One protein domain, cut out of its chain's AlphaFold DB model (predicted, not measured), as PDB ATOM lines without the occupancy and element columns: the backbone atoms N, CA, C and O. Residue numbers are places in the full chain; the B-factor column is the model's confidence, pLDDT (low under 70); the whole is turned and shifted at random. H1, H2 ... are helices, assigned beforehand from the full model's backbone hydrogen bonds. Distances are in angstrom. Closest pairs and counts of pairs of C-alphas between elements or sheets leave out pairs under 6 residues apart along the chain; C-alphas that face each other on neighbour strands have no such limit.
ATOM      1  N   LEU A   9     103.771 127.455 169.488       80.81
ATOM      2  CA  LEU A   9     103.216 126.843 168.275       80.81
ATOM      3  C   LEU A   9     101.735 126.495 168.438       80.81
ATOM      4  O   LEU A   9     100.946 126.712 167.521       80.81
ATOM      5  N   LEU A  10     101.341 126.012 169.618       74.88
ATOM      6  CA  LEU A  10      99.946 125.730 169.932       74.88
ATOM      7  C   LEU A  10      99.111 127.021 169.918       74.88
ATOM      8  O   LEU A  10      98.044 127.057 169.310       74.88
ATOM      9  N   LEU A  11      99.610 128.105 170.522       76.69
ATOM     10  CA  LEU A  11      98.948 129.414 170.472       76.69
ATOM     11  C   LEU A  11      98.811 129.922 169.033       76.69
ATOM     12  O   LEU A  11      97.737 130.390 168.659       76.69
ATOM     13  N   LEU A  12      99.864 129.784 168.225       83.19
ATOM     14  CA  LEU A  12      99.858 130.180 166.817       83.19
ATOM     15  C   LEU A  12      98.832 129.374 166.005       83.19
ATOM     16  O   LEU A  12      98.110 129.945 165.192       83.19
ATOM     17  N   PHE A  13      98.718 128.070 166.270       82.56
ATOM     18  CA  PHE A  13      97.760 127.184 165.608       82.56
ATOM     19  C   PHE A  13      96.303 127.578 165.896       82.56
ATOM     20  O   PHE A  13      95.469 127.588 164.992       82.56
ATOM     21  N   PHE A  14      95.988 127.952 167.140       81.31
ATOM     22  CA  PHE A  14      94.628 128.345 167.530       81.31
ATOM     23  C   PHE A  14      94.322 129.836 167.336       81.31
ATOM     24  O   PHE A  14      93.152 130.222 167.421       81.31
ATOM     25  N   ALA A  15      95.325 130.671 167.053       79.12
ATOM     26  CA  ALA A  15      95.160 132.115 166.902       79.12
ATOM     27  C   ALA A  15      94.112 132.517 165.842       79.12
ATOM     28  O   ALA A  15      93.273 133.362 166.162       79.12
ATOM     29  N   PRO A  16      94.056 131.911 164.635       82.62
ATOM     30  CA  PRO A  16      93.038 132.263 163.643       82.62
ATOM     31  C   PRO A  16      91.615 131.968 164.133       82.62
ATOM     32  O   PRO A  16      90.712 132.794 163.992       82.62
ATOM     33  N   LEU A  17      91.419 130.811 164.772       81.94
ATOM     34  CA  LEU A  17      90.115 130.390 165.282       81.94
ATOM     35  C   LEU A  17      89.660 131.285 166.443       81.94
ATOM     36  O   LEU A  17      88.514 131.739 166.486       81.94
ATOM     37  N   ALA A  18      90.589 131.594 167.349       82.00
ATOM     38  CA  ALA A  18      90.378 132.539 168.433       82.00
ATOM     39  C   ALA A  18      90.029 133.937 167.913       82.00
ATOM     40  O   ALA A  18      89.119 134.575 168.439       82.00
ATOM     41  N   PHE A  19      90.700 134.403 166.859       82.81
ATOM     42  CA  PHE A  19      90.438 135.708 166.262       82.81
ATOM     43  C   PHE A  19      89.030 135.797 165.659       82.81
ATOM     44  O   PHE A  19      88.297 136.739 165.968       82.81
ATOM     45  N   ILE A  20      88.606 134.799 164.872       83.75
ATOM     46  CA  ILE A  20      87.249 134.748 164.293       83.75
ATOM     47  C   ILE A  20      86.197 134.755 165.406       83.75
ATOM     48  O   ILE A  20      85.240 135.539 165.367       83.75
ATOM     49  N   TYR A  21      86.393 133.917 166.427       81.38
ATOM     50  CA  TYR A  21      85.492 133.864 167.571       81.38
ATOM     51  C   TYR A  21      85.447 135.207 168.315       81.38
ATOM     52  O   TYR A  21      84.357 135.727 168.572       81.38
ATOM     53  N   GLY A  22      86.607 135.803 168.600       80.50
ATOM     54  CA  GLY A  22      86.728 137.078 169.304       80.50
ATOM     55  C   GLY A  22      86.069 138.235 168.560       80.50
ATOM     56  O   GLY A  22      85.292 138.980 169.160       80.50
ATOM     57  N   ARG A  23      86.266 138.320 167.239       82.81
ATOM     58  CA  ARG A  23      85.589 139.294 166.370       82.81
ATOM     59  C   ARG A  23      84.067 139.166 166.463       82.81
ATOM     60  O   ARG A  23      83.376 140.158 166.683       82.81
ATOM     61  N   SER A  24      83.545 137.939 166.360       80.94
ATOM     62  CA  SER A  24      82.097 137.678 166.447       80.94
ATOM     63  C   SER A  24      81.508 138.025 167.820       80.94
ATOM     64  O   SER A  24      80.345 138.412 167.941       80.94
ATOM     65  N   LEU A  25      82.288 137.843 168.888       81.75
ATOM     66  CA  LEU A  25      81.854 138.116 170.251       81.75
ATOM     67  C   LEU A  25      81.860 139.619 170.543       81.75
ATOM     68  O   LEU A  25      80.894 140.109 171.124       81.75
ATOM     69  N   ALA A  26      82.902 140.335 170.111       81.75
ATOM     70  CA  ALA A  26      83.003 141.786 170.246       81.75
ATOM     71  C   ALA A  26      81.851 142.499 169.519       81.75
ATOM     72  O   ALA A  26      81.148 143.296 170.138       81.75
ATOM     73  N   GLY A  27      81.575 142.132 168.260       78.81
ATOM     74  CA  GLY A  27      80.451 142.694 167.499       78.81
ATOM     75  C   GLY A  27      79.102 142.492 168.202       78.81
ATOM     76  O   GLY A  27      78.348 143.443 168.404       78.81
ATOM     77  N   ARG A  28      78.836 141.273 168.702       80.88
ATOM     78  CA  ARG A  28      77.615 140.980 169.478       80.88
ATOM     79  C   ARG A  28      77.521 141.782 170.773       80.88
ATOM     80  O   ARG A  28      76.430 142.210 171.136       80.88
ATOM     81  N   LEU A  29      78.634 141.979 171.481       82.06
ATOM     82  CA  LEU A  29      78.663 142.767 172.715       82.06
ATOM     83  C   LEU A  29      78.382 144.248 172.452       82.06
ATOM     84  O   LEU A  29      77.630 144.850 173.212       82.06
ATOM     85  N   HIS A  30      78.918 144.814 171.370       80.38
ATOM     86  CA  HIS A  30      78.613 146.187 170.965       80.38
ATOM     87  C   HIS A  30      77.154 146.353 170.518       80.38
ATOM     88  O   HIS A  30      76.504 147.314 170.926       80.38
ATOM     89  N   ALA A  31      76.600 145.395 169.769       79.19
ATOM     90  CA  ALA A  31      75.185 145.410 169.395       79.19
ATOM     91  C   ALA A  31      74.264 145.312 170.627       79.19
ATOM     92  O   ALA A  31      73.323 146.091 170.769       79.19
ATOM     93  N   GLN A  32      74.568 144.406 171.563       81.19
ATOM     94  CA  GLN A  32      73.827 144.278 172.824       81.19
ATOM     95  C   GLN A  32      73.942 145.536 173.691       81.19
ATOM     96  O   GLN A  32      72.950 145.964 174.273       81.19
ATOM     97  N   ALA A  33      75.128 146.142 173.751       83.38
ATOM     98  CA  ALA A  33      75.374 147.394 174.457       83.38
ATOM     99  C   ALA A  33      74.525 148.547 173.902       83.38
ATOM    100  O   ALA A  33      73.926 149.289 174.677       83.38
ATOM    101  N   ALA A  34      74.416 148.650 172.572       82.00
ATOM    102  CA  ALA A  34      73.597 149.658 171.905       82.00
ATOM    103  C   ALA A  34      72.097 149.481 172.195       82.00
ATOM    104  O   ALA A  34      71.408 150.461 172.468       82.00
ATOM    105  N   VAL A  35      71.599 148.238 172.196       84.75
ATOM    106  CA  VAL A  35      70.188 147.934 172.504       84.75
ATOM    107  C   VAL A  35      69.866 148.164 173.983       84.75
ATOM    108  O   VAL A  35      68.812 148.697 174.310       84.75
ATOM    109  N   GLN A  36      70.763 147.769 174.889       83.81
ATOM    110  CA  GLN A  36      70.532 147.832 176.338       83.81
ATOM    111  C   GLN A  36      70.972 149.157 176.979       83.81
ATOM    112  O   GLN A  36      70.834 149.300 178.192       83.81
ATOM    113  N   GLN A  37      71.535 150.093 176.202       83.75
ATOM    114  CA  GLN A  37      72.142 151.345 176.686       83.75
ATOM    115  C   GLN A  37      73.140 151.133 177.842       83.75
ATOM    116  O   GLN A  37      73.263 151.943 178.759       83.75
ATOM    117  N   ARG A  38      73.863 150.010 177.813       84.88
ATOM    118  CA  ARG A  38      74.874 149.637 178.814       84.88
ATOM    119  C   ARG A  38      76.236 149.553 178.155       84.88
ATOM    120  O   ARG A  38      76.336 149.271 176.968       84.88
ATOM    121  N   SER A  39      77.305 149.750 178.921       83.62
ATOM    122  CA  SER A  39      78.653 149.624 178.369       83.62
ATOM    123  C   SER A  39      78.959 148.171 177.976       83.62
ATOM    124  O   SER A  39      78.679 147.222 178.714       83.62
ATOM    125  N   ALA A  40      79.577 147.992 176.807       80.25
ATOM    126  CA  ALA A  40      79.979 146.676 176.305       80.25
ATOM    127  C   ALA A  40      80.951 145.958 177.262       80.25
ATOM    128  O   ALA A  40      80.914 144.734 177.373       80.25
ATOM    129  N   LEU A  41      81.758 146.715 178.017       79.88
ATOM    130  CA  LEU A  41      82.649 146.191 179.058       79.88
ATOM    131  C   LEU A  41      81.888 145.563 180.232       79.88
ATOM    132  O   LEU A  41      82.260 144.485 180.696       79.88
ATOM    133  N   VAL A  42      80.788 146.174 180.683       83.69
ATOM    134  CA  VAL A  42      79.957 145.608 181.761       83.69
ATOM    135  C   VAL A  42      79.293 144.308 181.310       83.69
ATOM    136  O   VAL A  42      79.243 143.344 182.071       83.69
ATOM    137  N   LEU A  43      78.855 144.235 180.049       81.06
ATOM    138  CA  LEU A  43      78.322 142.999 179.461       81.06
ATOM    139  C   LEU A  43      79.403 141.925 179.249       81.06
ATOM    140  O   LEU A  43      79.091 140.735 179.129       81.06
ATOM    141  N   MET A  44      80.672 142.332 179.203       80.06
ATOM    142  CA  MET A  44      81.811 141.443 179.022       80.06
ATOM    143  C   MET A  44      82.305 140.820 180.331       80.06
ATOM    144  O   MET A  44      82.667 139.643 180.324       80.06
ATOM    145  N   LEU A  45      82.266 141.557 181.445       78.31
ATOM    146  CA  LEU A  45      82.712 141.092 182.766       78.31
ATOM    147  C   LEU A  45      82.236 139.671 183.138       78.31
ATOM    148  O   LEU A  45      83.082 138.822 183.423       78.31
ATOM    149  N   PRO A  46      80.927 139.340 183.086       81.00
ATOM    150  CA  PRO A  46      80.465 138.002 183.460       81.00
ATOM    151  C   PRO A  46      80.971 136.914 182.502       81.00
ATOM    152  O   PRO A  46      81.149 135.763 182.897       81.00
ATOM    153  N   LYS A  47      81.269 137.267 181.243       77.81
ATOM    154  CA  LYS A  47      81.808 136.332 180.242       77.81
ATOM    155  C   LYS A  47      83.297 136.032 180.458       77.81
ATOM    156  O   LYS A  47      83.793 135.060 179.885       77.81
ATOM    157  N   LEU A  48      83.991 136.821 181.285       79.25
ATOM    158  CA  LEU A  48      85.397 136.612 181.637       79.25
ATOM    159  C   LEU A  48      85.605 135.654 182.813       79.25
ATOM    160  O   LEU A  48      86.694 135.108 182.930       79.25
ATOM    161  N   VAL A  49      84.574 135.362 183.611       77.44
ATOM    162  CA  VAL A  49      84.691 134.481 184.789       77.44
ATOM    163  C   VAL A  49      85.231 133.096 184.413       77.44
ATOM    164  O   VAL A  49      86.193 132.605 185.004       77.44
ATOM    165  N   LEU A  50      84.651 132.478 183.382       72.81
ATOM    166  CA  LEU A  50      85.070 131.158 182.914       72.81
ATOM    167  C   LEU A  50      86.517 131.139 182.376       72.81
ATOM    168  O   LEU A  50      87.278 130.289 182.825       72.81
ATOM    169  N   PRO A  51      86.952 132.030 181.455       72.25
ATOM    170  CA  PRO A  51      88.329 132.007 180.972       72.25
ATOM    171  C   PRO A  51      89.340 132.337 182.070       72.25
ATOM    172  O   PRO A  51      90.408 131.736 182.068       72.25
ATOM    173  N   THR A  52      89.011 133.200 183.041       75.38
ATOM    174  CA  THR A  52      89.887 133.404 184.206       75.38
ATOM    175  C   THR A  52      90.010 132.149 185.063       75.38
ATOM    176  O   THR A  52      91.114 131.821 185.483       75.38
ATOM    177  N   LEU A  53      88.919 131.402 185.273       73.44
ATOM    178  CA  LEU A  53      88.968 130.126 185.994       73.44
ATOM    179  C   LEU A  53      89.797 129.078 185.240       73.44
ATOM    180  O   LEU A  53      90.600 128.383 185.855       73.44
ATOM    181  N   VAL A  54      89.652 129.000 183.915       70.62
ATOM    182  CA  VAL A  54      90.455 128.099 183.070       70.62
ATOM    183  C   VAL A  54      91.934 128.483 183.106       70.62
ATOM    184  O   VAL A  54      92.781 127.611 183.283       70.62
ATOM    185  N   ALA A  55      92.259 129.772 182.990       72.12
ATOM    186  CA  ALA A  55      93.633 130.263 183.074       72.12
ATOM    187  C   ALA A  55      94.254 130.006 184.457       72.12
ATOM    188  O   ALA A  55      95.404 129.582 184.544       72.12
ATOM    189  N   ALA A  56      93.487 130.195 185.535       71.69
ATOM    190  CA  ALA A  56      93.924 129.879 186.890       71.69
ATOM    191  C   ALA A  56      94.174 128.373 187.069       71.69
ATOM    192  O   ALA A  56      95.227 127.982 187.566       71.69
ATOM    193  N   ALA A  57      93.258 127.518 186.600       67.31
ATOM    194  CA  ALA A  57      93.440 126.066 186.629       67.31
ATOM    195  C   ALA A  57      94.675 125.626 185.833       67.31
ATOM    196  O   ALA A  57      95.407 124.736 186.260       67.31
ATOM    197  N   LEU A  58      94.940 126.287 184.708       67.88
ATOM    198  CA  LEU A  58      96.134 126.075 183.904       67.88
ATOM    199  C   LEU A  58      97.420 126.445 184.624       67.88
ATOM    200  O   LEU A  58      98.360 125.654 184.636       67.88
ATOM    201  N   ALA A  59      97.456 127.629 185.231       69.88
ATOM    202  CA  ALA A  59      98.603 128.083 186.001       69.88
ATOM    203  C   ALA A  59      98.917 127.105 187.144       69.88
ATOM    204  O   ALA A  59     100.072 126.739 187.336       69.88
ATOM    205  N   VAL A  60      97.882 126.608 187.831       68.00
ATOM    206  CA  VAL A  60      98.002 125.603 188.903       68.00
ATOM    207  C   VAL A  60      98.409 124.219 188.371       68.00
ATOM    208  O   VAL A  60      99.131 123.479 189.035       68.00
ATOM    209  N   ARG A  61      97.981 123.839 187.163       67.19
ATOM    210  CA  ARG A  61      98.399 122.583 186.514       67.19
ATOM    211  C   ARG A  61      99.857 122.614 186.089       67.19
ATOM    212  O   ARG A  61     100.559 121.624 186.285       67.19
ATOM    213  N   PHE A  62     100.314 123.730 185.535       66.62
ATOM    214  CA  PHE A  62     101.695 123.882 185.089       66.62
ATOM    215  C   PHE A  62     102.675 124.232 186.212       66.62
ATOM    216  O   PHE A  62     103.867 123.986 186.048       66.62
ATOM    217  N   SER A  63     102.210 124.738 187.358       69.25
ATOM    218  CA  SER A  63     103.067 124.945 188.536       69.25
ATOM    219  C   SER A  63     103.519 123.633 189.190       69.25
ATOM    220  O   SER A  63     104.405 123.655 190.039       69.25
ATOM    221  N   GLY A  64     102.910 122.494 188.833       65.94
ATOM    222  CA  GLY A  64     103.221 121.188 189.419       65.94
ATOM    223  C   GLY A  64     102.674 120.997 190.836       65.94
ATOM    224  O   GLY A  64     102.975 119.994 191.480       65.94
ATOM    225  N   THR A  65     101.854 121.928 191.339       70.19
ATOM    226  CA  THR A  65     101.238 121.800 192.663       70.19
ATOM    227  C   THR A  65     100.144 120.737 192.653       70.19
ATOM    228  O   THR A  65      99.106 120.910 192.009       70.19
ATOM    229  N   LEU A  66     100.366 119.657 193.405       68.44
ATOM    230  CA  LEU A  66      99.379 118.599 193.607       68.44
ATOM    231  C   LEU A  66      98.102 119.158 194.269       68.44
ATOM    232  O   LEU A  66      98.209 120.062 195.106       68.44
ATOM    233  N   PRO A  67      96.907 118.617 193.943       67.94
ATOM    234  CA  PRO A  67      95.625 119.044 194.525       67.94
ATOM    235  C   PRO A  67      95.601 119.058 196.059       67.94
ATOM    236  O   PRO A  67      94.910 119.862 196.679       67.94
ATOM    237  N   GLU A  68      96.411 118.192 196.660       70.06
ATOM    238  CA  GLU A  68      96.620 118.022 198.099       70.06
ATOM    239  C   GLU A  68      97.149 119.299 198.778       70.06
ATOM    240  O   GLU A  68      96.828 119.566 199.933       70.06
ATOM    241  N   ASN A  69      97.891 120.134 198.038       71.06
ATOM    242  CA  ASN A  69      98.530 121.356 198.542       71.06
ATOM    243  C   ASN A  69      97.706 122.631 198.293       71.06
ATOM    244  O   ASN A  69      98.057 123.713 198.769       71.06
ATOM    245  N   TRP A  70      96.589 122.532 197.568       70.62
ATOM    246  CA  TRP A  70      95.708 123.670 197.281       70.62
ATOM    247  C   TRP A  70      95.049 124.309 198.506       70.62
ATOM    248  O   TRP A  70      94.721 125.497 198.433       70.62
ATOM    249  N   PRO A  71      94.862 123.602 199.641       69.12
ATOM    250  CA  PRO A  71      94.393 124.235 200.857       69.12
ATOM    251  C   PRO A  71      95.244 125.384 201.371       69.12
ATOM    252  O   PRO A  71      94.700 126.302 201.983       69.12
ATOM    253  N   VAL A  72      96.541 125.345 201.074       68.06
ATOM    254  CA  VAL A  72      97.527 126.330 201.519       68.06
ATOM    255  C   VAL A  72      97.626 127.506 200.542       68.06
ATOM    256  O   VAL A  72      97.828 128.641 200.961       68.06
ATOM    257  N   THR A  73      97.445 127.267 199.239       68.38
ATOM    258  CA  THR A  73      97.603 128.282 198.179       68.38
ATOM    259  C   THR A  73      96.306 128.965 197.753       68.38
ATOM    260  O   THR A  73      96.343 130.106 197.299       68.38
ATOM    261  N   VAL A  74      95.151 128.307 197.896       70.88
ATOM    262  CA  VAL A  74      93.845 128.845 197.487       70.88
ATOM    263  C   VAL A  74      92.924 128.929 198.708       70.88
ATOM    264  O   VAL A  74      92.237 127.952 199.020       70.88
ATOM    265  N   PRO A  75      92.868 130.075 199.415       69.62
ATOM    266  CA  PRO A  75      92.117 130.199 200.667       69.62
ATOM    267  C   PRO A  75      90.593 130.155 200.476       69.62
ATOM    268  O   PRO A  75      89.869 129.791 201.397       69.62
ATOM    269  N   SER A  76      90.084 130.474 199.279       81.19
ATOM    270  CA  SER A  76      88.647 130.423 198.991       81.19
ATOM    271  C   SER A  76      88.168 128.979 198.747       81.19
ATOM    272  O   SER A  76      88.631 128.344 197.793       81.19
ATOM    273  N   PRO A  77      87.206 128.459 199.537       78.25
ATOM    274  CA  PRO A  77      86.680 127.104 199.359       78.25
ATOM    275  C   PRO A  77      85.911 126.954 198.040       78.25
ATOM    276  O   PRO A  77      86.005 125.923 197.379       78.25
ATOM    277  N   THR A  78      85.209 128.006 197.612       79.12
ATOM    278  CA  THR A  78      84.449 128.044 196.356       79.12
ATOM    279  C   THR A  78      85.373 127.997 195.143       79.12
ATOM    280  O   THR A  78      85.138 127.234 194.209       79.12
ATOM    281  N   LEU A  79      86.463 128.770 195.178       72.94
ATOM    282  CA  LEU A  79      87.479 128.763 194.126       72.94
ATOM    283  C   LEU A  79      88.190 127.408 194.060       72.94
ATOM    284  O   LEU A  79      88.405 126.879 192.974       72.94
ATOM    285  N   ARG A  80      88.494 126.812 195.217       78.56
ATOM    286  CA  ARG A  80      89.111 125.485 195.299       78.56
ATOM    287  C   ARG A  80      88.212 124.400 194.709       78.56
ATOM    288  O   ARG A  80      88.687 123.606 193.908       78.56
ATOM    289  N   ALA A  81      86.918 124.402 195.035       77.31
ATOM    290  CA  ALA A  81      85.953 123.469 194.456       77.31
ATOM    291  C   ALA A  81      85.846 123.626 192.929       77.31
ATOM    292  O   ALA A  81      85.863 122.629 192.206       77.31
ATOM    293  N   ALA A  82      85.813 124.868 192.431       73.44
ATOM    294  CA  ALA A  82      85.795 125.149 190.996       73.44
ATOM    295  C   ALA A  82      87.073 124.666 190.287       73.44
ATOM    296  O   ALA A  82      86.984 124.038 189.233       73.44
ATOM    297  N   LEU A  83      88.251 124.906 190.874       72.06
ATOM    298  CA  LEU A  83      89.534 124.423 190.351       72.06
ATOM    299  C   LEU A  83      89.609 122.892 190.362       72.06
ATOM    300  O   LEU A  83      90.094 122.305 189.396       72.06
ATOM    301  N   SER A  84      89.091 122.239 191.408       72.31
ATOM    302  CA  SER A  84      89.089 120.773 191.515       72.31
ATOM    303  C   SER A  84      88.166 120.152 190.480       72.31
ATOM    304  O   SER A  84      88.552 119.187 189.828       72.31
ATOM    305  N   ALA A  85      86.986 120.741 190.274       72.44
ATOM    306  CA  ALA A  85      86.070 120.335 189.217       72.44
ATOM    307  C   ALA A  85      86.694 120.520 187.824       72.44
ATOM    308  O   ALA A  85      86.574 119.639 186.981       72.44
ATOM    309  N   LEU A  86      87.405 121.628 187.583       68.62
ATOM    310  CA  LEU A  86      88.116 121.856 186.319       68.62
ATOM    311  C   LEU A  86      89.265 120.868 186.110       68.62
ATOM    312  O   LEU A  86      89.503 120.426 184.988       68.62
ATOM    313  N   TRP A  87      89.973 120.513 187.179       68.25
ATOM    314  CA  TRP A  87      91.065 119.548 187.147       68.25
ATOM    315  C   TRP A  87      90.587 118.135 186.843       68.25
ATOM    316  O   TRP A  87      91.206 117.443 186.031       68.25
ATOM    317  N   THR A  88      89.487 117.703 187.461       69.06
ATOM    318  CA  THR A  88      88.885 116.399 187.173       69.06
ATOM    319  C   THR A  88      88.300 116.372 185.762       69.06
ATOM    320  O   THR A  88      88.606 115.442 185.020       69.06
ATOM    321  N   LEU A  89      87.587 117.421 185.325       64.31
ATOM    322  CA  LEU A  89      87.112 117.539 183.935       64.31
ATOM    323  C   LEU A  89      88.264 117.520 182.923       64.31
ATOM    324  O   LEU A  89      88.189 116.824 181.914       64.31
ATOM    325  N   GLY A  90      89.339 118.263 183.195       59.69
ATOM    326  CA  GLY A  90      90.522 118.323 182.337       59.69
ATOM    327  C   GLY A  90      91.307 117.011 182.303       59.69
ATOM    328  O   GLY A  90      91.891 116.681 181.274       59.69
ATOM    329  N   SER A  91      91.281 116.237 183.392       58.91
ATOM    330  CA  SER A  91      91.896 114.901 183.452       58.91
ATOM    331  C   SER A  91      91.051 113.839 182.733       58.91
ATOM    332  O   SER A  91      91.613 112.899 182.182       58.91
ATOM    333  N   VAL A  92      89.721 114.004 182.692       53.03
ATOM    334  CA  VAL A  92      88.786 113.103 181.986       53.03
ATOM    335  C   VAL A  92      88.678 113.435 180.491       53.03
ATOM    336  O   VAL A  92      88.397 112.555 179.683       53.03
ATOM    337  N   ALA A  93      88.947 114.678 180.086       50.91
ATOM    338  CA  ALA A  93      88.829 115.100 178.698       50.91
ATOM    339  C   ALA A  93      90.001 115.985 178.251       50.91
ATOM    340  O   ALA A  93      89.877 117.207 178.138       50.91
ATOM    341  N   GLY A  94      91.113 115.353 177.862       52.91
ATOM    342  CA  GLY A  94      92.186 116.035 177.125       52.91
ATOM    343  C   GLY A  94      91.675 116.768 175.871       52.91
ATOM    344  O   GLY A  94      92.211 117.803 175.495       52.91
ATOM    345  N   ILE A  95      90.568 116.309 175.277       53.50
ATOM    346  CA  ILE A  95      89.917 116.927 174.110       53.50
ATOM    347  C   ILE A  95      89.181 118.233 174.469       53.50
ATOM    348  O   ILE A  95      89.289 119.214 173.733       53.50
ATOM    349  N   LEU A  96      88.482 118.298 175.613       55.19
ATOM    350  CA  LEU A  96      87.841 119.547 176.064       55.19
ATOM    351  C   LEU A  96      88.892 120.606 176.413       55.19
ATOM    352  O   LEU A  96      88.645 121.800 176.242       55.19
ATOM    353  N   PHE A  97      90.073 120.162 176.843       62.53
ATOM    354  CA  PHE A  97      91.208 121.030 177.107       62.53
ATOM    355  C   PHE A  97      91.670 121.775 175.844       62.53
ATOM    356  O   PHE A  97      91.784 122.999 175.854       62.53
ATOM    357  N   PHE A  98      91.834 121.061 174.724       63.41
ATOM    358  CA  PHE A  98      92.167 121.668 173.430       63.41
ATOM    359  C   PHE A  98      91.052 122.561 172.876       63.41
ATOM    360  O   PHE A  98      91.345 123.586 172.264       63.41
ATOM    361  N   LEU A  99      89.785 122.220 173.123       65.12
ATOM    362  CA  LEU A  99      88.643 123.020 172.670       65.12
ATOM    363  C   LEU A  99      88.470 124.320 173.478       65.12
ATOM    364  O   LEU A  99      87.995 125.328 172.952       65.12
ATOM    365  N   ALA A 100      88.888 124.324 174.746       67.25
ATOM    366  CA  ALA A 100      88.822 125.499 175.610       67.25
ATOM    367  C   ALA A 100      89.841 126.582 175.219       67.25
ATOM    368  O   ALA A 100      89.553 127.769 175.366       67.25
ATOM    369  N   ILE A 101      91.004 126.202 174.682       71.56
ATOM    370  CA  ILE A 101      92.084 127.131 174.308       71.56
ATOM    371  C   ILE A 101      91.623 128.210 173.308       71.56
ATOM    372  O   ILE A 101      91.702 129.392 173.655       71.56
ATOM    373  N   PRO A 102      91.076 127.882 172.118       74.12
ATOM    374  CA  PRO A 102      90.619 128.905 171.175       74.12
ATOM    375  C   PRO A 102      89.480 129.760 171.744       74.12
ATOM    376  O   PRO A 102      89.378 130.945 171.432       74.12
ATOM    377  N   PHE A 103      88.648 129.195 172.621       75.81
ATOM    378  CA  PHE A 103      87.545 129.907 173.260       75.81
ATOM    379  C   PHE A 103      88.029 130.941 174.288       75.81
ATOM    380  O   PHE A 103      87.527 132.067 174.332       75.81
ATOM    381  N   VAL A 104      89.030 130.580 175.096       77.06
ATOM    382  CA  VAL A 104      89.683 131.486 176.049       77.06
ATOM    383  C   VAL A 104      90.429 132.587 175.302       77.06
ATOM    384  O   VAL A 104      90.191 133.764 175.581       77.06
ATOM    385  N   LEU A 105      91.259 132.232 174.312       78.38
ATOM    386  CA  LEU A 105      91.972 133.227 173.506       78.38
ATOM    387  C   LEU A 105      91.003 134.168 172.791       78.38
ATOM    388  O   LEU A 105      91.198 135.380 172.810       78.38
ATOM    389  N   GLY A 106      89.927 133.643 172.208       78.75
ATOM    390  CA  GLY A 106      88.963 134.482 171.513       78.75
ATOM    391  C   GLY A 106      88.218 135.441 172.446       78.75
ATOM    392  O   GLY A 106      87.919 136.566 172.051       78.75
ATOM    393  N   ARG A 107      87.990 135.076 173.715       82.44
ATOM    394  CA  ARG A 107      87.462 136.015 174.725       82.44
ATOM    395  C   ARG A 107      88.457 137.106 175.103       82.44
ATOM    396  O   ARG A 107      88.032 138.237 175.312       82.44
ATOM    397  N   LEU A 108      89.753 136.801 175.153       80.62
ATOM    398  CA  LEU A 108      90.791 137.816 175.361       80.62
ATOM    399  C   LEU A 108      90.876 138.775 174.169       80.62
ATOM    400  O   LEU A 108      90.889 139.987 174.363       80.62
ATOM    401  N   VAL A 109      90.832 138.251 172.941       81.19
ATOM    402  CA  VAL A 109      90.761 139.073 171.722       81.19
ATOM    403  C   VAL A 109      89.522 139.967 171.747       81.19
ATOM    404  O   VAL A 109      89.626 141.160 171.478       81.19
ATOM    405  N   ALA A 110      88.360 139.424 172.116       78.56
ATOM    406  CA  ALA A 110      87.141 140.214 172.252       78.56
ATOM    407  C   ALA A 110      87.266 141.301 173.330       78.56
ATOM    408  O   ALA A 110      86.732 142.385 173.136       78.56
ATOM    409  N   LEU A 111      87.980 141.044 174.431       80.88
ATOM    410  CA  LEU A 111      88.170 142.022 175.504       80.88
ATOM    411  C   LEU A 111      88.972 143.212 175.004       80.88
ATOM    412  O   LEU A 111      88.556 144.352 175.185       80.88
ATOM    413  N   VAL A 112      90.091 142.924 174.341       80.94
ATOM    414  CA  VAL A 112      90.945 143.943 173.729       80.94
ATOM    415  C   VAL A 112      90.163 144.710 172.667       80.94
ATOM    416  O   VAL A 112      90.189 145.934 172.660       80.94
ATOM    417  N   ALA A 113      89.407 144.016 171.813       79.38
ATOM    418  CA  ALA A 113      88.601 144.663 170.785       79.38
ATOM    419  C   ALA A 113      87.525 145.588 171.377       79.38
ATOM    420  O   ALA A 113      87.401 146.729 170.941       79.38
ATOM    421  N   VAL A 114      86.801 145.128 172.402       80.38
ATOM    422  CA  VAL A 114      85.769 145.919 173.089       80.38
ATOM    423  C   VAL A 114      86.375 147.121 173.813       80.38
ATOM    424  O   VAL A 114      85.820 148.215 173.732       80.38
ATOM    425  N   ALA A 115      87.509 146.942 174.497       80.50
ATOM    426  CA  ALA A 115      88.205 148.021 175.196       80.50
ATOM    427  C   ALA A 115      88.738 149.094 174.230       80.50
ATOM    428  O   ALA A 115      88.655 150.281 174.529       80.50
ATOM    429  N   SER A 116      89.225 148.680 173.058       80.81
ATOM    430  CA  SER A 116      89.751 149.572 172.018       80.81
ATOM    431  C   SER A 116      88.671 150.163 171.099       80.81
ATOM    432  O   SER A 116      88.996 150.925 170.193       80.81
ATOM    433  N   GLY A 117      87.396 149.790 171.272       72.12
ATOM    434  CA  GLY A 117      86.302 150.208 170.385       72.12
ATOM    435  C   GLY A 117      86.395 149.638 168.961       72.12
ATOM    436  O   GLY A 117      85.774 150.161 168.031       72.12
ATOM    437  N   TRP A 118      87.171 148.571 168.771       75.19
ATOM    438  CA  TRP A 118      87.279 147.870 167.495       75.19
ATOM    439  C   TRP A 118      86.001 147.087 167.200       75.19
ATOM    440  O   TRP A 118      85.346 146.556 168.093       75.19
ATOM    441  N   PHE A 119      85.659 146.982 165.915       72.75
ATOM    442  CA  PHE A 119      84.467 146.272 165.429       72.75
ATOM    443  C   PHE A 119      83.116 146.846 165.892       72.75
ATOM    444  O   PHE A 119      82.089 146.191 165.734       72.75
ATOM    445  N   THR A 120      83.086 148.090 166.373       62.03
ATOM    446  CA  THR A 120      81.854 148.843 166.683       62.03
ATOM    447  C   THR A 120      80.907 148.976 165.481       62.03
ATOM    448  O   THR A 120      79.695 149.040 165.669       62.03
ATOM    449  N   GLY A 121      81.443 148.950 164.253       58.25
ATOM    450  CA  GLY A 121      80.682 148.953 162.995       58.25
ATOM    451  C   GLY A 121      80.417 147.576 162.368       58.25
ATOM    452  O   GLY A 121      79.734 147.510 161.349       58.25
ATOM    453  N   VAL A 122      80.921 146.473 162.943       61.00
ATOM    454  CA  VAL A 122      80.672 145.114 162.418       61.00
ATOM    455  C   VAL A 122      79.303 144.648 162.915       61.00
ATOM    456  O   VAL A 122      79.182 143.856 163.850       61.00
ATOM    457  N   ARG A 123      78.255 145.204 162.300       50.56
ATOM    458  CA  ARG A 123      76.895 144.667 162.345       50.56
ATOM    459  C   ARG A 123      76.882 143.385 161.528       50.56
ATOM    460  O   ARG A 123      77.137 143.446 160.335       50.56
ATOM    461  N   ASP A 124      76.624 142.261 162.186       48.62
ATOM    462  CA  ASP A 124      76.106 141.030 161.585       48.62
ATOM    463  C   ASP A 124      76.534 140.759 160.134       48.62
ATOM    464  O   ASP A 124      75.707 140.647 159.234       48.62
ATOM    465  N   GLU A 125      77.829 140.562 159.901       43.62
ATOM    466  CA  GLU A 125      78.252 139.717 158.787       43.62
ATOM    467  C   GLU A 125      78.572 138.337 159.354       43.62
ATOM    468  O   GLU A 125      79.729 138.041 159.693       43.62
TER     469      GLU A 125
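This is residues 9 to 125 of the 161 residues of an uncharacterized protein of Aureimonas jatrophae (UniProt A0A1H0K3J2). Long helices H1 and H2 make a narrow V joined at one end, with H5 packed on both. H4 crosses H2 toward its far end, and small H3 lies beyond. The printed part has 117 residues, 96 of them in five named helices in order H1 to H5, with no named strand; its class is all helix, and it is only just loose, close to compact: radius of gyration of the C-alphas 16.4 A, spans 49 by 32 by 21 A.

H1, residues 9 to 36, runs 39.7 A from C-alpha 9 at (103.216, 126.843, 168.275). H2 is residues 40 to 62, H3 67 to 73, H4 77 to 92. H5, residues 94 to 115, runs 32.3 A to C-alpha 115 at (88.205, 148.021, 175.196).

H1 touches H5 at a steep tilt of 50 degrees; closest C-alphas Ala 18 and Gly 106, 3.9 A. H1 and H2 form a hairpin, touching with residues 29 to 33 and 40 to 44 alone. H2 touches H4; closest C-alphas Ala 57 and Leu 83, 5.6 A. O i to N i+4 pairs are within hydrogen-bond range throughout H4, 22 of 24 in H1, 14 of 19 in H2, 16 of 18 in H5, 0 of 3 in H3, with 3 of 4 O i to N i+3 pairs.

The printed part has no cut; its links are tight. pLDDT is under 70 for 35 residues, among them 86 to 100.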